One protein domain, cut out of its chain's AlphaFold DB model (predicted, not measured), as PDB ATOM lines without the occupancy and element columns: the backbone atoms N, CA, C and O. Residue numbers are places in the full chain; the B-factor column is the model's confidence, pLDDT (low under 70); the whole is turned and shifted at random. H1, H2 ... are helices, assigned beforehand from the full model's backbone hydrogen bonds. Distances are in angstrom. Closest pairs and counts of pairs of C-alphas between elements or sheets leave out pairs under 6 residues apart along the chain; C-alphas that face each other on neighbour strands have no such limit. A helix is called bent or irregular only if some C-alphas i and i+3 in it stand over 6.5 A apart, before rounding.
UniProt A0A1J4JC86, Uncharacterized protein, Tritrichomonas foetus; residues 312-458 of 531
ATOM      1  N   PRO A 312      22.064  -1.364 -33.522       95.81
ATOM      2  CA  PRO A 312      21.040  -1.651 -32.513       95.81
ATOM      3  C   PRO A 312      21.469  -1.332 -31.066       95.81
ATOM      4  O   PRO A 312      20.952  -1.962 -30.141       95.81
ATOM      5  N   THR A 313      22.425  -0.422 -30.838       94.56
ATOM      6  CA  THR A 313      23.019  -0.187 -29.506       94.56
ATOM      7  C   THR A 313      21.952   0.078 -28.447       94.56
ATOM      8  O   THR A 313      21.940  -0.611 -27.434       94.56
ATOM      9  N   ASP A 314      21.002   0.977 -28.695       93.81
ATOM     10  CA  ASP A 314      19.955   1.324 -27.720       93.81
ATOM     11  C   ASP A 314      19.061   0.128 -27.358       93.81
ATOM     12  O   ASP A 314      18.682  -0.063 -26.200       93.81
ATOM     13  N   VAL A 315      18.802  -0.752 -28.330       96.62
ATOM     14  CA  VAL A 315      18.061  -2.002 -28.112       96.62
ATOM     15  C   VAL A 315      18.859  -2.936 -27.199       96.62
ATOM     16  O   VAL A 315      18.297  -3.535 -26.282       96.62
ATOM     17  N   PHE A 316      20.178  -3.036 -27.398       96.38
ATOM     18  CA  PHE A 316      21.060  -3.776 -26.493       96.38
ATOM     19  C   PHE A 316      21.066  -3.178 -25.088       96.38
ATOM     20  O   PHE A 316      20.946  -3.936 -24.125       96.38
ATOM     21  N   GLN A 317      21.142  -1.850 -24.959       95.00
ATOM     22  CA  GLN A 317      21.120  -1.184 -23.655       95.00
ATOM     23  C   GLN A 317      19.852  -1.539 -22.876       95.00
ATOM     24  O   GLN A 317      19.914  -1.960 -21.715       95.00
ATOM     25  N   TYR A 318      18.703  -1.460 -23.549       95.31
ATOM     26  CA  TYR A 318      17.422  -1.846 -22.978       95.31
ATOM     27  C   TYR A 318      17.383  -3.329 -22.578       95.31
ATOM     28  O   TYR A 318      16.945  -3.666 -21.474       95.31
ATOM     29  N   LEU A 319      17.852  -4.233 -23.442       96.25
ATOM     30  CA  LEU A 319      17.833  -5.675 -23.178       96.25
ATOM     31  C   LEU A 319      18.763  -6.069 -22.019       96.25
ATOM     32  O   LEU A 319      18.359  -6.880 -21.187       96.25
ATOM     33  N   PHE A 320      19.961  -5.481 -21.919       96.31
ATOM     34  CA  PHE A 320      20.882  -5.676 -20.788       96.31
ATOM     35  C   PHE A 320      20.236  -5.219 -19.476       96.31
ATOM     36  O   PHE A 320      20.188  -5.967 -18.494       96.31
ATOM     37  N   LYS A 321      19.651  -4.016 -19.475       94.94
ATOM     38  CA  LYS A 321      18.925  -3.487 -18.317       94.94
ATOM     39  C   LYS A 321      17.750  -4.387 -17.935       94.94
ATOM     40  O   LYS A 321      17.588  -4.730 -16.765       94.94
ATOM     41  N   THR A 322      16.956  -4.827 -18.904       94.81
ATOM     42  CA  THR A 322      15.804  -5.708 -18.664       94.81
ATOM     43  C   THR A 322      16.247  -7.059 -18.107       94.81
ATOM     44  O   THR A 322      15.661  -7.536 -17.134       94.81
ATOM     45  N   ALA A 323      17.319  -7.647 -18.645       95.69
ATOM     46  CA  ALA A 323      17.871  -8.914 -18.173       95.69
ATOM     47  C   ALA A 323      18.314  -8.854 -16.701       95.69
ATOM     48  O   ALA A 323      18.063  -9.791 -15.939       95.69
ATOM     49  N   CYS A 324      18.899  -7.728 -16.285       95.19
ATOM     50  CA  CYS A 324      19.408  -7.530 -14.928       95.19
ATOM     51  C   CYS A 324      18.366  -7.015 -13.926       95.19
ATOM     52  O   CYS A 324      18.566  -7.161 -12.721       95.19
ATOM     53  N   THR A 325      17.284  -6.371 -14.371       92.62
ATOM     54  CA  THR A 325      16.349  -5.670 -13.464       92.62
ATOM     55  C   THR A 325      14.936  -6.248 -13.447       92.62
ATOM     56  O   THR A 325      14.264  -6.179 -12.414       92.62
ATOM     57  N   HIS A 326      14.476  -6.860 -14.542       92.62
ATOM     58  CA  HIS A 326      13.080  -7.253 -14.688       92.62
ATOM     59  C   HIS A 326      12.799  -8.649 -14.109       92.62
ATOM     60  O   HIS A 326      13.311  -9.665 -14.578       92.62
ATOM     61  N   LYS A 327      11.900  -8.727 -13.117       90.94
ATOM     62  CA  LYS A 327      11.627  -9.953 -12.335       90.94
ATOM     63  C   LYS A 327      11.068 -11.129 -13.145       90.94
ATOM     64  O   LYS A 327      11.316 -12.271 -12.761       90.94
ATOM     65  N   ILE A 328      10.280 -10.841 -14.183       91.19
ATOM     66  CA  ILE A 328       9.569 -11.839 -15.007       91.19
ATOM     67  C   ILE A 328      10.312 -12.058 -16.334       91.19
ATOM     68  O   ILE A 328      10.793 -13.149 -16.617       91.19
ATOM     69  N   LEU A 329      10.470 -10.989 -17.115       93.62
ATOM     70  CA  LEU A 329      11.097 -11.004 -18.438       93.62
ATOM     71  C   LEU A 329      12.632 -11.121 -18.455       93.62
ATOM     72  O   LEU A 329      13.187 -11.346 -19.527       93.62
ATOM     73  N   GLY A 330      13.333 -11.016 -17.318       93.75
ATOM     74  CA  GLY A 330      14.802 -10.958 -17.302       93.75
ATOM     75  C   GLY A 330      15.480 -12.145 -18.003       93.75
ATOM     76  O   GLY A 330      16.368 -11.964 -18.834       93.75
ATOM     77  N   ASN A 331      14.988 -13.368 -17.774       92.94
ATOM     78  CA  ASN A 331      15.508 -14.564 -18.451       92.94
ATOM     79  C   ASN A 331      15.219 -14.574 -19.958       92.94
ATOM     80  O   ASN A 331      16.037 -15.060 -20.740       92.94
ATOM     81  N   ALA A 332      14.053 -14.073 -20.372       94.75
ATOM     82  CA  ALA A 332      13.699 -13.990 -21.782       94.75
ATOM     83  C   ALA A 332      14.595 -12.964 -22.491       94.75
ATOM     84  O   ALA A 332      15.190 -13.292 -23.513       94.75
ATOM     85  N   ALA A 333      14.789 -11.781 -21.895       95.69
ATOM     86  CA  ALA A 333      15.689 -10.750 -22.412       95.69
ATOM     87  C   ALA A 333      17.135 -11.259 -22.546       95.69
ATOM     88  O   ALA A 333      17.754 -11.083 -23.595       95.69
ATOM     89  N   ALA A 334      17.642 -11.986 -21.542       95.00
ATOM     90  CA  ALA A 334      18.960 -12.623 -21.600       95.00
ATOM     91  C   ALA A 334      19.097 -13.584 -22.796       95.00
ATOM     92  O   ALA A 334      20.091 -13.548 -23.517       95.00
ATOM     93  N   ARG A 335      18.082 -14.420 -23.057       94.50
ATOM     94  CA  ARG A 335      18.088 -15.346 -24.204       94.50
ATOM     95  C   ARG A 335      17.996 -14.626 -25.547       94.50
ATOM     96  O   ARG A 335      18.623 -15.066 -26.508       94.50
ATOM     97  N   VAL A 336      17.221 -13.540 -25.621       95.19
ATOM     98  CA  VAL A 336      17.091 -12.721 -26.836       95.19
ATOM     99  C   VAL A 336      18.441 -12.168 -27.275       95.19
ATOM    100  O   VAL A 336      18.688 -12.121 -28.479       95.19
ATOM    101  N   LEU A 337      19.302 -11.813 -26.317       94.69
ATOM    102  CA  LEU A 337      20.624 -11.237 -26.551       94.69
ATOM    103  C   LEU A 337      21.631 -12.212 -27.161       94.69
ATOM    104  O   LEU A 337      22.460 -11.770 -27.945       94.69
ATOM    105  N   LEU A 338      21.557 -13.509 -26.854       93.31
ATOM    106  CA  LEU A 338      22.646 -14.454 -27.137       93.31
ATOM    107  C   LEU A 338      23.119 -14.451 -28.594       93.31
ATOM    108  O   LEU A 338      24.293 -14.233 -28.862       93.31
ATOM    109  N   ARG A 339      22.204 -14.653 -29.551       93.12
ATOM    110  CA  ARG A 339      22.573 -14.688 -30.978       93.12
ATOM    111  C   ARG A 339      22.893 -13.300 -31.551       93.12
ATOM    112  O   ARG A 339      23.905 -13.175 -32.235       93.12
ATOM    113  N   PRO A 340      22.071 -12.254 -31.314       95.06
ATOM    114  CA  PRO A 340      22.398 -10.908 -31.775       95.06
ATOM    115  C   PRO A 340      23.736 -10.388 -31.247       95.06
ATOM    116  O   PRO A 340      24.459  -9.735 -31.989       95.06
ATOM    117  N   LEU A 341      24.087 -10.673 -29.993       95.19
ATOM    118  CA  LEU A 341      25.301 -10.147 -29.375       95.19
ATOM    119  C   LEU A 341      26.563 -10.638 -30.091       95.19
ATOM    120  O   LEU A 341      27.454  -9.839 -30.346       95.19
ATOM    121  N   THR A 342      26.604 -11.904 -30.515       94.50
ATOM    122  CA  THR A 342      27.705 -12.435 -31.336       94.50
ATOM    123  C   THR A 342      27.810 -11.731 -32.689       94.50
ATOM    124  O   THR A 342      28.913 -11.450 -33.146       94.50
ATOM    125  N   LYS A 343      26.673 -11.401 -33.320       94.94
ATOM    126  CA  LYS A 343      26.632 -10.677 -34.603       94.94
ATOM    127  C   LYS A 343      27.138  -9.237 -34.479       94.94
ATOM    128  O   LYS A 343      27.819  -8.756 -35.375       94.94
ATOM    129  N   PHE A 344      26.798  -8.550 -33.390       96.12
ATOM    130  CA  PHE A 344      27.133  -7.137 -33.174       96.12
ATOM    131  C   PHE A 344      28.321  -6.932 -32.227       96.12
ATOM    132  O   PHE A 344      28.549  -5.815 -31.765       96.12
ATOM    133  N   LYS A 345      29.099  -7.988 -31.946       95.00
ATOM    134  CA  LYS A 345      30.211  -7.954 -30.983       95.00
ATOM    135  C   LYS A 345      31.284  -6.924 -31.324       95.00
ATOM    136  O   LYS A 345      32.008  -6.513 -30.424       95.00
ATOM    137  N   ASP A 346      31.383  -6.536 -32.595       95.38
ATOM    138  CA  ASP A 346      32.382  -5.601 -33.112       95.38
ATOM    139  C   ASP A 346      31.918  -4.146 -33.185       95.38
ATOM    140  O   ASP A 346      32.717  -3.269 -33.507       95.38
ATOM    141  N   LEU A 347      30.662  -3.869 -32.826       95.81
ATOM    142  CA  LEU A 347      30.120  -2.516 -32.794       95.81
ATOM    143  C   LEU A 347      30.814  -1.688 -31.699       95.81
ATOM    144  O   LEU A 347      30.731  -2.033 -30.519       95.81
ATOM    145  N   LEU A 348      31.473  -0.589 -32.086       94.50
ATOM    146  CA  LEU A 348      32.262   0.255 -31.179       94.50
ATOM    147  C   LEU A 348      31.434   0.770 -29.995       94.50
ATOM    148  O   LEU A 348      31.841   0.609 -28.850       94.50
ATOM    149  N   ASP A 349      30.241   1.305 -30.254       93.56
ATOM    150  CA  ASP A 349      29.374   1.830 -29.193       93.56
ATOM    151  C   ASP A 349      29.013   0.758 -28.160       93.56
ATOM    152  O   ASP A 349      28.969   1.029 -26.959       93.56
ATOM    153  N   LEU A 350      28.795  -0.480 -28.616       94.56
ATOM    154  CA  LEU A 350      28.502  -1.606 -27.737       94.56
ATOM    155  C   LEU A 350      29.747  -2.040 -26.955       94.56
ATOM    156  O   LEU A 350      29.643  -2.261 -25.749       94.56
ATOM    157  N   LYS A 351      30.916  -2.094 -27.612       95.00
ATOM    158  CA  LYS A 351      32.226  -2.356 -26.984       95.00
ATOM    159  C   LYS A 351      32.573  -1.326 -25.907       95.00
ATOM    160  O   LYS A 351      33.231  -1.686 -24.940       95.00
ATOM    161  N   THR A 352      32.120  -0.083 -26.041       93.50
ATOM    162  CA  THR A 352      32.355   0.976 -25.050       93.50
ATOM    163  C   THR A 352      31.318   0.941 -23.929       93.50
ATOM    164  O   THR A 352      31.662   1.002 -22.749       93.50
ATOM    165  N   TRP A 353      30.033   0.824 -24.269       95.44
ATOM    166  CA  TRP A 353      28.951   0.919 -23.288       95.44
ATOM    167  C   TRP A 353      28.820  -0.331 -22.407       95.44
ATOM    168  O   TRP A 353      28.640  -0.217 -21.191       95.44
ATOM    169  N   ALA A 354      28.908  -1.530 -22.988       96.06
ATOM    170  CA  ALA A 354      28.628  -2.760 -22.251       96.06
ATOM    171  C   ALA A 354      29.641  -3.045 -21.122       96.06
ATOM    172  O   ALA A 354      29.182  -3.413 -20.040       96.06
ATOM    173  N   PRO A 355      30.963  -2.814 -21.265       95.69
ATOM    174  CA  PRO A 355      31.901  -2.930 -20.144       95.69
ATOM    175  C   PRO A 355      31.590  -1.991 -18.976       95.69
ATOM    176  O   PRO A 355      31.696  -2.398 -17.819       95.69
ATOM    177  N   LEU A 356      31.144  -0.761 -19.255       95.06
ATOM    178  CA  LEU A 356      30.718   0.172 -18.209       95.06
ATOM    179  C   LEU A 356      29.483  -0.361 -17.470       95.06
ATOM    180  O   LEU A 356      29.418  -0.302 -16.241       95.06
ATOM    181  N   PHE A 357      28.522  -0.932 -18.204       96.56
ATOM    182  CA  PHE A 357      27.331  -1.546 -17.609       96.56
ATOM    183  C   PHE A 357      27.684  -2.790 -16.781       96.56
ATOM    184  O   PHE A 357      27.121  -2.992 -15.700       96.56
ATOM    185  N   ILE A 358      28.640  -3.600 -17.247       97.38
ATOM    186  CA  ILE A 358      29.173  -4.757 -16.520       97.38
ATOM    187  C   ILE A 358      29.810  -4.300 -15.207       97.38
ATOM    188  O   ILE A 358      29.354  -4.738 -14.148       97.38
ATOM    189  N   LYS A 359      30.760  -3.355 -15.251       96.00
ATOM    190  CA  LYS A 359      31.373  -2.749 -14.054       96.00
ATOM    191  C   LYS A 359      30.298  -2.283 -13.068       96.00
ATOM    192  O   LYS A 359      30.290  -2.704 -11.910       96.00
ATOM    193  N   ARG A 360      29.320  -1.504 -13.544       95.25
ATOM    194  CA  ARG A 360      28.224  -0.987 -12.710       95.25
ATOM    195  C   ARG A 360      27.361  -2.094 -12.100       95.25
ATOM    196  O   ARG A 360      26.916  -1.982 -10.961       95.25
ATOM    197  N   SER A 361      27.150  -3.189 -12.827       96.94
ATOM    198  CA  SER A 361      26.413  -4.358 -12.335       96.94
ATOM    199  C   SER A 361      27.144  -5.079 -11.201       96.94
ATOM    200  O   SER A 361      26.501  -5.543 -10.265       96.94
ATOM    201  N   PHE A 362      28.474  -5.148 -11.235       97.25
ATOM    202  CA  PHE A 362      29.258  -5.728 -10.140       97.25
ATOM    203  C   PHE A 362      29.377  -4.786  -8.941       97.25
ATOM    204  O   PHE A 362      29.277  -5.240  -7.802       97.25
ATOM    205  N   GLN A 363      29.457  -3.474  -9.173       95.62
ATOM    206  CA  GLN A 363      29.294  -2.490  -8.101       95.62
ATOM    207  C   GLN A 363      27.923  -2.631  -7.426       95.62
ATOM    208  O   GLN A 363      27.821  -2.537  -6.205       95.62
ATOM    209  N   PHE A 364      26.868  -2.918  -8.204       96.38
ATOM    210  CA  PHE A 364      25.529  -3.128  -7.654       96.38
ATOM    211  C   PHE A 364      25.541  -4.315  -6.699       96.38
ATOM    212  O   PHE A 364      24.955  -4.224  -5.623       96.38
ATOM    213  N   ILE A 365      26.202  -5.410  -7.087       96.62
ATOM    214  CA  ILE A 365      26.346  -6.607  -6.253       96.62
ATOM    215  C   ILE A 365      27.057  -6.253  -4.944       96.62
ATOM    216  O   ILE A 365      26.509  -6.556  -3.887       96.62
ATOM    217  N   TYR A 366      28.192  -5.548  -5.006       96.62
ATOM    218  CA  TYR A 366      28.945  -5.121  -3.821       96.62
ATOM    219  C   TYR A 366      28.085  -4.290  -2.857       96.62
ATOM    220  O   TYR A 366      27.893  -4.672  -1.704       96.62
ATOM    221  N   PHE A 367      27.494  -3.184  -3.323       95.88
ATOM    222  CA  PHE A 367      26.717  -2.303  -2.441       95.88
ATOM    223  C   PHE A 367      25.418  -2.952  -1.949       95.88
ATOM    224  O   PHE A 367      24.955  -2.659  -0.846       95.88
ATOM    225  N   SER A 368      24.824  -3.841  -2.747       95.25
ATOM    226  CA  SER A 368      23.653  -4.623  -2.338       95.25
ATOM    227  C   SER A 368      23.991  -5.617  -1.229       95.25
ATOM    228  O   SER A 368      23.204  -5.743  -0.292       95.25
ATOM    229  N   ASP A 369      25.154  -6.272  -1.306       94.69
ATOM    230  CA  ASP A 369      25.680  -7.169  -0.271       94.69
ATOM    231  C   ASP A 369      25.958  -6.403   1.029       94.69
ATOM    232  O   ASP A 369      25.416  -6.753   2.077       94.69
ATOM    233  N   CYS A 370      26.663  -5.267   0.947       93.50
ATOM    234  CA  CYS A 370      26.912  -4.389   2.095       93.50
ATOM    235  C   CYS A 370      25.622  -3.932   2.789       93.50
ATOM    236  O   CYS A 370      25.565  -3.874   4.014       93.50
ATOM    237  N   LYS A 371      24.573  -3.620   2.015       94.81
ATOM    238  CA  LYS A 371      23.262  -3.224   2.552       94.81
ATOM    239  C   LYS A 371      22.348  -4.404   2.884       94.81
ATOM    240  O   LYS A 371      21.235  -4.162   3.349       94.81
ATOM    241  N   SER A 372      22.753  -5.644   2.597       93.94
ATOM    242  CA  SER A 372      21.907  -6.845   2.692       93.94
ATOM    243  C   SER A 372      20.541  -6.679   2.000       93.94
ATOM    244  O   SER A 372      19.498  -7.096   2.504       93.94
ATOM    245  N   LYS A 373      20.523  -6.026   0.829       94.38
ATOM    246  CA  LYS A 373      19.304  -5.716   0.057       94.38
ATOM    247  C   LYS A 373      19.389  -6.274  -1.361       94.38
ATOM    248  O   LYS A 373      20.451  -6.570  -1.880       94.38
ATOM    249  N   TYR A 374      18.232  -6.409  -2.009       94.06
ATOM    250  CA  TYR A 374      18.119  -6.757  -3.434       94.06
ATOM    251  C   TYR A 374      18.762  -8.089  -3.870       94.06
ATOM    252  O   TYR A 374      19.099  -8.248  -5.045       94.06
ATOM    253  N   ILE A 375      18.831  -9.086  -2.981       93.38
ATOM    254  CA  ILE A 375      19.418 -10.411  -3.261       93.38
ATOM    255  C   ILE A 375      18.888 -11.066  -4.552       93.38
ATOM    256  O   ILE A 375      19.641 -11.631  -5.341       93.38
ATOM    257  N   ARG A 376      17.592 -10.917  -4.854       91.69
ATOM    258  CA  ARG A 376      17.005 -11.437  -6.101       91.69
ATOM    259  C   ARG A 376      17.605 -10.786  -7.353       91.69
ATOM    260  O   ARG A 376      17.776 -11.464  -8.361       91.69
ATOM    261  N   ARG A 377      17.906  -9.485  -7.306       94.00
ATOM    262  CA  ARG A 377      18.508  -8.745  -8.426       94.00
ATOM    263  C   ARG A 377      19.977  -9.120  -8.603       94.00
ATOM    264  O   ARG A 377      20.395  -9.302  -9.738       94.00
ATOM    265  N   ILE A 378      20.702  -9.352  -7.504       95.12
ATOM    266  CA  ILE A 378      22.037  -9.969  -7.537       95.12
ATOM    267  C   ILE A 378      21.976 -11.286  -8.324       95.12
ATOM    268  O   ILE A 378      22.682 -11.439  -9.315       95.12
ATOM    269  N   PHE A 379      21.069 -12.203  -7.969       94.12
ATOM    270  CA  PHE A 379      20.935 -13.476  -8.687       94.12
ATOM    271  C   PHE A 379      20.572 -13.319 -10.170       94.12
ATOM    272  O   PHE A 379      21.058 -14.101 -10.988       94.12
ATOM    273  N   LEU A 380      19.745 -12.332 -10.534       94.31
ATOM    274  CA  LEU A 380      19.434 -12.037 -11.939       94.31
ATOM    275  C   LEU A 380      20.680 -11.587 -12.710       94.31
ATOM    276  O   LEU A 380      20.950 -12.140 -13.772       94.31
ATOM    277  N   ILE A 381      21.460 -10.656 -12.153       96.62
ATOM    278  CA  ILE A 381      22.720 -10.179 -12.743       96.62
ATOM    279  C   ILE A 381      23.706 -11.341 -12.912       96.62
ATOM    280  O   ILE A 381      24.248 -11.552 -13.995       96.62
ATOM    281  N   MET A 382      23.891 -12.139 -11.857       95.44
ATOM    282  CA  MET A 382      24.771 -13.307 -11.884       95.44
ATOM    283  C   MET A 382      24.361 -14.279 -12.988       95.44
ATOM    284  O   MET A 382      25.178 -14.680 -13.812       95.44
ATOM    285  N   ARG A 383      23.073 -14.631 -13.035       94.94
ATOM    286  CA  ARG A 383      22.526 -15.544 -14.041       94.94
ATOM    287  C   ARG A 383      22.677 -14.987 -15.453       94.94
ATOM    288  O   ARG A 383      22.998 -15.754 -16.359       94.94
ATOM    289  N   PHE A 384      22.448 -13.690 -15.641       96.81
ATOM    290  CA  PHE A 384      22.609 -13.020 -16.924       96.81
ATOM    291  C   PHE A 384      24.039 -13.165 -17.451       96.81
ATOM    292  O   PHE A 384      24.227 -13.680 -18.552       96.81
ATOM    293  N   TYR A 385      25.047 -12.827 -16.645       97.00
ATOM    294  CA  TYR A 385      26.442 -12.945 -17.073       97.00
ATOM    295  C   TYR A 385      26.892 -14.396 -17.244       97.00
ATOM    296  O   TYR A 385      27.531 -14.700 -18.246       97.00
ATOM    297  N   THR A 386      26.470 -15.327 -16.381       94.88
ATOM    298  CA  THR A 386      26.700 -16.767 -16.612       94.88
ATOM    299  C   THR A 386      26.095 -17.244 -17.940       94.88
ATOM    300  O   THR A 386      26.640 -18.139 -18.571       94.88
ATOM    301  N   THR A 387      24.989 -16.640 -18.388       95.19
ATOM    302  CA  THR A 387      24.345 -16.979 -19.670       95.19
ATOM    303  C   THR A 387      25.124 -16.433 -20.872       95.19
ATOM    304  O   THR A 387      25.083 -17.043 -21.935       95.19
ATOM    305  N   ILE A 388      25.838 -15.312 -20.721       95.25
ATOM    306  CA  ILE A 388      26.600 -14.666 -21.803       95.25
ATOM    307  C   ILE A 388      28.026 -15.212 -21.939       95.25
ATOM    308  O   ILE A 388      28.531 -15.265 -23.055       95.25
ATOM    309  N   LEU A 389      28.670 -15.638 -20.848       94.25
ATOM    310  CA  LEU A 389      30.052 -16.144 -20.870       94.25
ATOM    311  C   LEU A 389      30.344 -17.209 -21.950       94.25
ATOM    312  O   LEU A 389      31.393 -17.106 -22.589       94.25
ATOM    313  N   PRO A 390      29.446 -18.183 -22.221       95.19
ATOM    314  CA  PRO A 390      29.659 -19.186 -23.266       95.19
ATOM    315  C   PRO A 390      29.705 -18.632 -24.698       95.19
ATOM    316  O   PRO A 390      29.967 -19.390 -25.621       95.19
ATOM    317  N   LEU A 391      29.411 -17.343 -24.916       94.44
ATOM    318  CA  LEU A 391      29.541 -16.710 -26.232       94.44
ATOM    319  C   LEU A 391      30.994 -16.388 -26.607       94.44
ATOM    320  O   LEU A 391      31.223 -15.992 -27.747       94.44
ATOM    321  N   GLU A 392      31.935 -16.497 -25.660       93.50
ATOM    322  CA  GLU A 392      33.377 -16.296 -25.887       93.50
ATOM    323  C   GLU A 392      33.714 -14.943 -26.540       93.50
ATOM    324  O   GLU A 392      34.576 -14.823 -27.405       93.50
ATOM    325  N   ILE A 393      33.013 -13.885 -26.124       96.50
ATOM    326  CA  ILE A 393      33.308 -12.520 -26.568       96.50
ATOM    327  C   ILE A 393      34.373 -11.936 -25.635       96.50
ATOM    328  O   ILE A 393      34.072 -11.585 -24.493       96.50
ATOM    329  N   ASP A 394      35.605 -11.805 -26.131       96.06
ATOM    330  CA  ASP A 394      36.797 -11.463 -25.337       96.06
ATOM    331  C   ASP A 394      36.613 -10.254 -24.419       96.06
ATOM    332  O   ASP A 394      36.871 -10.329 -23.217       96.06
ATOM    333  N   TRP A 395      36.133  -9.133 -24.962       96.12
ATOM    334  CA  TRP A 395      35.981  -7.894 -24.199       96.12
ATOM    335  C   TRP A 395      34.883  -7.996 -23.125       96.12
ATOM    336  O   TRP A 395      35.011  -7.383 -22.064       96.12
ATOM    337  N   ILE A 396      33.843  -8.812 -23.348       96.62
ATOM    338  CA  ILE A 396      32.811  -9.101 -22.341       96.62
ATOM    339  C   ILE A 396      33.404  -9.968 -21.238       96.62
ATOM    340  O   ILE A 396      33.301  -9.618 -20.063       96.62
ATOM    341  N   ASN A 397      34.049 -11.076 -21.607       96.38
ATOM    342  CA  ASN A 397      34.619 -12.025 -20.656       96.38
ATOM    343  C   ASN A 397      35.694 -11.355 -19.792       96.38
ATOM    344  O   ASN A 397      35.677 -11.506 -18.571       96.38
ATOM    345  N   LYS A 398      36.560 -10.533 -20.401       96.25
ATOM    346  CA  LYS A 398      37.557  -9.724 -19.690       96.25
ATOM    347  C   LYS A 398      36.896  -8.751 -18.715       96.25
ATOM    348  O   LYS A 398      37.314  -8.685 -17.564       96.25
ATOM    349  N   SER A 399      35.856  -8.030 -19.143       96.94
ATOM    350  CA  SER A 399      35.150  -7.074 -18.281       96.94
ATOM    351  C   SER A 399      34.434  -7.760 -17.108       96.94
ATOM    352  O   SER A 399      34.512  -7.270 -15.979       96.94
ATOM    353  N   ILE A 400      33.798  -8.916 -17.342       97.62
ATOM    354  CA  ILE A 400      33.147  -9.724 -16.298       97.62
ATOM    355  C   ILE A 400      34.186 -10.233 -15.296       97.62
ATOM    356  O   ILE A 400      34.008 -10.028 -14.098       97.62
ATOM    357  N   SER A 401      35.267 -10.863 -15.769       96.62
ATOM    358  CA  SER A 401      36.326 -11.381 -14.896       96.62
ATOM    359  C   SER A 401      36.983 -10.273 -14.082       96.62
ATOM    360  O   SER A 401      37.057 -10.400 -12.867       96.62
ATOM    361  N   LEU A 402      37.376  -9.159 -14.709       97.38
ATOM    362  CA  LEU A 402      38.001  -8.030 -14.014       97.38
ATOM    363  C   LEU A 402      37.078  -7.433 -12.938       97.38
ATOM    364  O   LEU A 402      37.502  -7.203 -11.805       97.38
ATOM    365  N   SER A 403      35.798  -7.228 -13.266       97.44
ATOM    366  CA  SER A 403      34.823  -6.667 -12.322       97.44
ATOM    367  C   SER A 403      34.525  -7.629 -11.167       97.44
ATOM    368  O   SER A 403      34.446  -7.202 -10.016       97.44
ATOM    369  N   ALA A 404      34.405  -8.932 -11.446       97.19
ATOM    370  CA  ALA A 404      34.211  -9.958 -10.425       97.19
ATOM    371  C   ALA A 404      35.427 -10.069  -9.494       97.19
ATOM    372  O   ALA A 404      35.258 -10.035  -8.276       97.19
ATOM    373  N   SER A 405      36.641 -10.136 -10.053       97.00
ATOM    374  CA  SER A 405      37.896 -10.159  -9.294       97.00
ATOM    375  C   SER A 405      38.030  -8.944  -8.388       97.00
ATOM    376  O   SER A 405      38.407  -9.088  -7.231       97.00
ATOM    377  N   THR A 406      37.649  -7.760  -8.873       97.19
ATOM    378  CA  THR A 406      37.699  -6.523  -8.083       97.19
ATOM    379  C   THR A 406      36.768  -6.583  -6.869       97.19
ATOM    380  O   THR A 406      37.191  -6.250  -5.764       97.19
ATOM    381  N   VAL A 407      35.532  -7.072  -7.028       96.62
ATOM    382  CA  VAL A 407      34.595  -7.243  -5.897       96.62
ATOM    383  C   VAL A 407      35.126  -8.255  -4.875       96.62
ATOM    384  O   VAL A 407      35.071  -7.993  -3.673       96.62
ATOM    385  N   VAL A 408      35.687  -9.377  -5.341       95.56
ATOM    386  CA  VAL A 408      36.292 -10.402  -4.472       95.56
ATOM    387  C   VAL A 408      37.523  -9.861  -3.740       95.56
ATOM    388  O   VAL A 408      37.680 -10.110  -2.547       95.56
ATOM    389  N   ALA A 409      38.368  -9.076  -4.413       94.50
ATOM    390  CA  ALA A 409      39.543  -8.442  -3.816       94.50
ATOM    391  C   ALA A 409      39.183  -7.415  -2.729       94.50
ATOM    392  O   ALA A 409      39.970  -7.206  -1.812       94.50
ATOM    393  N   CYS A 410      37.982  -6.829  -2.788       93.69
ATOM    394  CA  CYS A 410      37.426  -5.992  -1.719       93.69
ATOM    395  C   CYS A 410      36.824  -6.816  -0.556       93.69
ATOM    396  O   CYS A 410      36.112  -6.271   0.287       93.69
ATOM    397  N   GLY A 411      37.038  -8.138  -0.529       91.38
ATOM    398  CA  GLY A 411      36.577  -9.033   0.535       91.38
ATOM    399  C   GLY A 411      35.068  -9.300   0.539       91.38
ATOM    400  O   GLY A 411      34.526  -9.683   1.576       91.38
ATOM    401  N   ARG A 412      34.365  -9.084  -0.583       91.19
ATOM    402  CA  ARG A 412      32.904  -9.251  -0.677       91.19
ATOM    403  C   ARG A 412      32.496 -10.306  -1.693       91.19
ATOM    404  O   ARG A 412      33.153 -10.519  -2.707       91.19
ATOM    405  N   CYS A 413      31.369 -10.963  -1.412       89.44
ATOM    406  CA  CYS A 413      30.740 -11.959  -2.284       89.44
ATOM    407  C   CYS A 413      31.675 -13.087  -2.788       89.44
ATOM    408  O   CYS A 413      31.391 -13.684  -3.830       89.44
ATOM    409  N   CYS A 414      32.760 -13.400  -2.065       89.56
ATOM    410  CA  CYS A 414      33.829 -14.299  -2.517       89.56
ATOM    411  C   CYS A 414      33.310 -15.668  -2.969       89.56
ATOM    412  O   CYS A 414      33.631 -16.126  -4.062       89.56
ATOM    413  N   GLU A 415      32.452 -16.301  -2.164       89.75
ATOM    414  CA  GLU A 415      31.902 -17.623  -2.477       89.75
ATOM    415  C   GLU A 415      30.968 -17.589  -3.699       89.75
ATOM    416  O   GLU A 415      31.056 -18.429  -4.595       89.75
ATOM    417  N   MET A 416      30.079 -16.593  -3.760       91.38
ATOM    418  CA  MET A 416      29.068 -16.483  -4.813       91.38
ATOM    419  C   MET A 416      29.686 -16.152  -6.178       91.38
ATOM    420  O   MET A 416      29.264 -16.718  -7.190       91.38
ATOM    421  N   LEU A 417      30.663 -15.240  -6.211       92.56
ATOM    422  CA  LEU A 417      31.361 -14.851  -7.437       92.56
ATOM    423  C   LEU A 417      32.396 -15.904  -7.844       92.56
ATOM    424  O   LEU A 417      32.422 -16.298  -9.009       92.56
ATOM    425  N   GLY A 418      33.176 -16.421  -6.890       89.00
ATOM    426  CA  GLY A 418      34.236 -17.399  -7.140       89.00
ATOM    427  C   GLY A 418      33.740 -18.727  -7.707       89.00
ATOM    428  O   GLY A 418      34.418 -19.336  -8.528       89.00
ATOM    429  N   LYS A 419      32.522 -19.156  -7.349       90.81
ATOM    430  CA  LYS A 419      31.901 -20.368  -7.916       90.81
ATOM    431  C   LYS A 419      31.409 -20.201  -9.358       90.81
ATOM    432  O   LYS A 419      31.165 -21.200 -10.026       90.81
ATOM    433  N   ARG A 420      31.172 -18.969  -9.822       91.69
ATOM    434  CA  ARG A 420      30.457 -18.698 -11.088       91.69
ATOM    435  C   ARG A 420      31.310 -18.019 -12.148       91.69
ATOM    436  O   ARG A 420      30.977 -18.122 -13.326       91.69
ATOM    437  N   PHE A 421      32.363 -17.320 -11.743       94.56
ATOM    438  CA  PHE A 421      33.220 -16.548 -12.630       94.56
ATOM    439  C   PHE A 421      34.685 -16.890 -12.400       94.56
ATOM    440  O   PHE A 421      35.099 -17.209 -11.288       94.56
ATOM    441  N   LYS A 422      35.485 -16.788 -13.464       91.94
ATOM    442  CA  LYS A 422      36.934 -16.947 -13.376       91.94
ATOM    443  C   LYS A 422      37.523 -15.728 -12.666       91.94
ATOM    444  O   LYS A 422      37.594 -14.655 -13.266       91.94
ATOM    445  N   ILE A 423      37.922 -15.921 -11.411       93.44
ATOM    446  CA  ILE A 423      38.610 -14.918 -10.596       93.44
ATOM    447  C   ILE A 423      40.099 -14.924 -10.947       93.44
ATOM    448  O   ILE A 423      40.748 -15.970 -10.985       93.44
ATOM    449  N   THR A 424      40.624 -13.743 -11.230       92.31
ATOM    450  CA  THR A 424      42.021 -13.461 -11.571       92.31
ATOM    451  C   THR A 424      42.662 -12.583 -10.497       92.31
ATOM    452  O   THR A 424      41.982 -12.076  -9.606       92.31
ATOM    453  N   ARG A 425      43.987 -12.409 -10.567       90.12
ATOM    454  CA  ARG A 425      44.713 -11.462  -9.700       90.12
ATOM    455  C   ARG A 425      44.564 -10.008 -10.157       90.12
ATOM    456  O   ARG A 425      44.815  -9.104  -9.368       90.12
ATOM    457  N   ASP A 426      44.149  -9.797 -11.403       93.56
ATOM    458  CA  ASP A 426      43.948  -8.469 -11.971       93.56
ATOM    459  C   ASP A 426      42.689  -7.823 -11.386       93.56
ATOM    460  O   ASP A 426      41.611  -8.427 -11.370       93.56
ATOM    461  N   VAL A 427      42.827  -6.577 -10.941       94.50
ATOM    462  CA  VAL A 427      41.745  -5.757 -10.390       94.50
ATOM    463  C   VAL A 427      41.698  -4.421 -11.119       94.50
ATOM    464  O   VAL A 427      42.733  -3.906 -11.537       94.50
ATOM    465  N   ASP A 428      40.504  -3.857 -11.283       94.75
ATOM    466  CA  ASP A 428      40.334  -2.488 -11.769       94.75
ATOM    467  C   ASP A 428      40.579  -1.539 -10.578       94.75
ATOM    468  O   ASP A 428      39.742  -1.487  -9.670       94.75
ATOM    469  N   PRO A 429      41.710  -0.804 -10.540       94.38
ATOM    470  CA  PRO A 429      42.068   0.029  -9.393       94.38
ATOM    471  C   PRO A 429      41.060   1.157  -9.176       94.38
ATOM    472  O   PRO A 429      40.730   1.468  -8.034       94.38
ATOM    473  N   LYS A 430      40.501   1.712 -10.258       93.62
ATOM    474  CA  LYS A 430      39.506   2.781 -10.189       93.62
ATOM    475  C   LYS A 430      38.184   2.251  -9.644       93.62
ATOM    476  O   LYS A 430      37.557   2.887  -8.808       93.62
ATOM    477  N   MET A 431      37.752   1.071 -10.093       94.81
ATOM    478  CA  MET A 431      36.580   0.419  -9.504       94.81
ATOM    479  C   MET A 431      36.810   0.074  -8.029       94.81
ATOM    480  O   MET A 431      35.901   0.281  -7.234       94.81
ATOM    481  N   LYS A 432      37.990  -0.439  -7.660       94.50
ATOM    482  CA  LYS A 432      38.332  -0.757  -6.268       94.50
ATOM    483  C   LYS A 432      38.244   0.483  -5.377       94.50
ATOM    484  O   LYS A 432      37.561   0.444  -4.359       94.50
ATOM    485  N   GLU A 433      38.853   1.585  -5.807       94.00
ATOM    486  CA  GLU A 433      38.776   2.870  -5.114       94.00
ATOM    487  C   GLU A 433      37.323   3.352  -4.976       94.00
ATOM    488  O   GLU A 433      36.892   3.696  -3.876       94.00
ATOM    489  N   GLU A 434      36.535   3.295  -6.057       92.62
ATOM    490  CA  GLU A 434      35.105   3.629  -6.026       92.62
ATOM    491  C   GLU A 434      34.336   2.749  -5.018       92.62
ATOM    492  O   GLU A 434      33.420   3.237  -4.360       92.62
ATOM    493  N   LEU A 435      34.673   1.465  -4.867       93.62
ATOM    494  CA  LEU A 435      34.007   0.571  -3.910       93.62
ATOM    495  C   LEU A 435      34.397   0.856  -2.453       93.62
ATOM    496  O   LEU A 435      33.526   0.823  -1.585       93.62
ATOM    497  N   GLU A 436      35.673   1.135  -2.189       92.62
ATOM    498  CA  GLU A 436      36.209   1.339  -0.836       92.62
ATOM    499  C   GLU A 436      35.918   2.749  -0.294       92.62
ATOM    500  O   GLU A 436      35.609   2.899   0.889       92.62
ATOM    501  N   LYS A 437      35.963   3.780  -1.152       92.50
ATOM    502  CA  LYS A 437      35.786   5.190  -0.755       92.50
ATOM    503  C   LYS A 437      34.348   5.699  -0.858       92.50
ATOM    504  O   LYS A 437      34.070   6.817  -0.426       92.50
ATOM    505  N   THR A 438      33.416   4.944  -1.440       90.88
ATOM    506  CA  THR A 438      32.020   5.400  -1.541       90.88
ATOM    507  C   THR A 438      31.276   5.170  -0.220       90.88
ATOM    508  O   THR A 438      31.177   4.031   0.243       90.88
ATOM    509  N   PRO A 439      30.648   6.206   0.368       88.81
ATOM    510  CA  PRO A 439      29.891   6.059   1.601       88.81
ATOM    511  C   PRO A 439      28.591   5.303   1.312       88.81
ATOM    512  O   PRO A 439      27.679   5.831   0.666       88.81
ATOM    513  N   ILE A 440      28.506   4.066   1.810       88.12
ATOM    514  CA  ILE A 440      27.429   3.109   1.515       88.12
ATOM    515  C   ILE A 440      26.046   3.750   1.687       88.12
ATOM    516  O   ILE A 440      25.188   3.600   0.815       88.12
ATOM    517  N   ASP A 441      25.820   4.522   2.750       86.25
ATOM    518  CA  ASP A 441      24.516   5.125   3.054       86.25
ATOM    519  C   ASP A 441      24.016   6.097   1.982       86.25
ATOM    520  O   ASP A 441      22.812   6.149   1.727       86.25
ATOM    521  N   LYS A 442      24.923   6.778   1.269       86.06
ATOM    522  CA  LYS A 442      24.575   7.730   0.201       86.06
ATOM    523  C   LYS A 442      24.306   7.059  -1.151       86.06
ATOM    524  O   LYS A 442      23.813   7.712  -2.066       86.06
ATOM    525  N   VAL A 443      24.600   5.763  -1.295       87.88
ATOM    526  CA  VAL A 443      24.400   5.040  -2.560       87.88
ATOM    527  C   VAL A 443      22.932   4.676  -2.758       87.88
ATOM    528  O   VAL A 443      22.382   3.827  -2.042       87.88
ATOM    529  N   ASP A 444      22.314   5.232  -3.798       88.56
ATOM    530  CA  ASP A 444      21.017   4.770  -4.287       88.56
ATOM    531  C   ASP A 444      21.171   3.499  -5.132       88.56
ATOM    532  O   ASP A 444      21.197   3.496  -6.364       88.56
ATOM    533  N   VAL A 445      21.262   2.371  -4.428       89.00
ATOM    534  CA  VAL A 445      21.408   1.049  -5.040       89.00
ATOM    535  C   VAL A 445      20.229   0.730  -5.970       89.00
ATOM    536  O   VAL A 445      20.408   0.049  -6.977       89.00
ATOM    537  N   LYS A 446      19.017   1.235  -5.693       88.38
ATOM    538  CA  LYS A 446      17.815   0.901  -6.477       88.38
ATOM    539  C   LYS A 446      17.948   1.372  -7.925       88.38
ATOM    540  O   LYS A 446      17.649   0.595  -8.840       88.38
ATOM    541  N   HIS A 447      18.435   2.594  -8.106       87.75
ATOM    542  CA  HIS A 447      18.523   3.279  -9.395       87.75
ATOM    543  C   HIS A 447      19.912   3.181 -10.048       87.75
ATOM    544  O   HIS A 447      20.140   3.703 -11.133       87.75
ATOM    545  N   MET A 448      20.834   2.417  -9.458       88.38
ATOM    546  CA  MET A 448      22.231   2.363  -9.901       88.38
ATOM    547  C   MET A 448      22.469   1.759 -11.297       88.38
ATOM    548  O   MET A 448      23.532   1.959 -11.871       88.38
ATOM    549  N   LEU A 449      21.508   1.002 -11.845       88.44
ATOM    550  CA  LEU A 449      21.574   0.490 -13.227       88.44
ATOM    551  C   LEU A 449      20.696   1.295 -14.198       88.44
ATOM    552  O   LEU A 449      20.476   0.847 -15.323       88.44
ATOM    553  N   ASP A 450      20.137   2.428 -13.761       82.62
ATOM    554  CA  ASP A 450      19.320   3.286 -14.618       82.62
ATOM    555  C   ASP A 450      20.168   4.241 -15.459       82.62
ATOM    556  O   ASP A 450      19.815   4.464 -16.617       82.62
ATOM    557  N   ASP A 451      21.291   4.722 -14.920       75.94
ATOM    558  CA  ASP A 451      22.298   5.499 -15.644       75.94
ATOM    559  C   ASP A 451      23.707   4.974 -15.331       75.94
ATOM    560  O   ASP A 451      24.185   4.986 -14.198       75.94
ATOM    561  N   VAL A 452      24.366   4.466 -16.368       74.75
ATOM    562  CA  VAL A 452      25.706   3.870 -16.286       74.75
ATOM    563  C   VAL A 452      26.797   4.943 -16.341       74.75
ATOM    564  O   VAL A 452      27.917   4.707 -15.879       74.75
ATOM    565  N   LYS A 453      26.478   6.116 -16.908       67.44
ATOM    566  CA  LYS A 453      27.426   7.209 -17.154       67.44
ATOM    567  C   LYS A 453      27.612   8.111 -15.937       67.44
ATOM    568  O   LYS A 453      28.616   8.810 -15.870       67.44
ATOM    569  N   THR A 454      26.700   8.092 -14.965       67.00
ATOM    570  CA  THR A 454      26.854   8.901 -13.750       67.00
ATOM    571  C   THR A 454      27.977   8.348 -12.871       67.00
ATOM    572  O   THR A 454      27.937   7.194 -12.430       67.00
ATOM    573  N   THR A 455      28.996   9.159 -12.593       61.97
ATOM    574  CA  THR A 455      30.057   8.820 -11.632       61.97
ATOM    575  C   THR A 455      29.463   8.643 -10.232       61.97
ATOM    576  O   THR A 455      28.557   9.380  -9.841       61.97
ATOM    577  N   ILE A 456      29.940   7.646  -9.478       64.12
ATOM    578  CA  ILE A 456      29.557   7.468  -8.070       64.12
ATOM    579  C   ILE A 456      30.250   8.561  -7.249       64.12
ATOM    580  O   ILE A 456      31.436   8.810  -7.444       64.12
ATOM    581  N   LEU A 457      29.513   9.224  -6.355       56.53
ATOM    582  CA  LEU A 457      30.075  10.240  -5.465       56.53
ATOM    583  C   LEU A 457      31.070   9.582  -4.495       56.53
ATOM    584  O   LEU A 457      30.660   8.817  -3.620       56.53
ATOM    585  N   MET A 458      32.357   9.887  -4.659       55.12
ATOM    586  CA  MET A 458      33.428   9.434  -3.768       55.12
ATOM    587  C   MET A 458      33.587  10.395  -2.583       55.12
ATOM    588  O   MET A 458      33.217  11.567  -2.675       55.12
TER     589      MET A 458
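What this domain is: This is residues 312 to 458 of the 531 residues of an uncharacterized protein of Tritrichomonas foetus (UniProt A0A1J4JC86). A compact up-and-down bundle of five helices is built round the long H3, with H1, H4 and H5 packed on it and H2 packed on H1 and H4, away from H3. Two short helices are added: H6 packs on the later part of H5, and H7 packs on H3 and H5, while the last stretch, residues 438 to 458, has no named element. The printed part has 147 residues with seven named helices, H1 to H7 in chain order, and no named strand; the class is all helix. The radius of gyration of the C-alphas is 14.2 A, and the spans are 39 by 31 by 27 A.

How they stand to each other: H3, residues 348 to 370, touches H5, residues 394 to 409, at a shallow tilt of 21 degrees, the same way; their closest C-alphas, Lys 359 and Ser 403, are 5.5 A apart. With residues 361 to 369 alone, H3 touches H4, residues 375 to 391, as a hairpin; the closest C-alphas, Ile 365 and Ile 378, are 5.6 A apart, and the tilt of 35.3 degrees is only just steep, opposite ways. H1, residues 313 to 325, touches H3 with residues 313 to 317 alone, the closest C-alphas being Thr 313 and Leu 350 at 5.9 A. H1 and H2, residues 330 to 343, form a hairpin whose closest C-alphas, Ala 323 and Gly 330, are 3.8 A apart. H2 touches H4, C-alphas Ala 334 and Phe 384 being closest at 5.9 A, and is apart from H3. The hairpin H4 and H5 only just touches, with 3 pairs of C-alphas within 8 A, the closest being Leu 389 and Asn 397 at 6.2 A. H6, residues 414 to 418, touches H5, C-alphas Val 408 and Cys 414 being closest at 5.0 A. H7, residues 429 to 437, touches H3, with C-alphas Gln 363 and Leu 435 closest at 7.0 A, and H5, with Thr 406 and Lys 432 closest at 6.1 A. Every O i to N i+4 pair is within hydrogen-bond range in H1, H5, H6 and H7, against 6 of 10 in H2, 17 of 19 in H3 and 11 of 13 in H4.

Where its parts are: H3 measures 34.0 A from C-alpha 348 at (32.262, 0.255, -31.179) to C-alpha 370 at (26.912, -4.389, 2.095). H4 measures 25.9 A, H5 21.9 A, H2 21.0 A and H1 18.2 A; H1 begins with C-alpha 313 at (23.019, -0.187, -29.506). H2 is irregular, C-alphas 336 and 339 being 7.1 A apart, and H4 only just so, with 387 and 390 at 6.8 A. H7 ends with C-alpha 437 at (35.786, 5.190, -0.755).

The domain as a whole: The C-alphas farthest apart, Lys 343 and Asp 441, are 40.9 A from each other. The printed part has no cut, and no link between the helices is long. The mean pLDDT of the printed part is 92.4, and residues 453 to 458 are under 70.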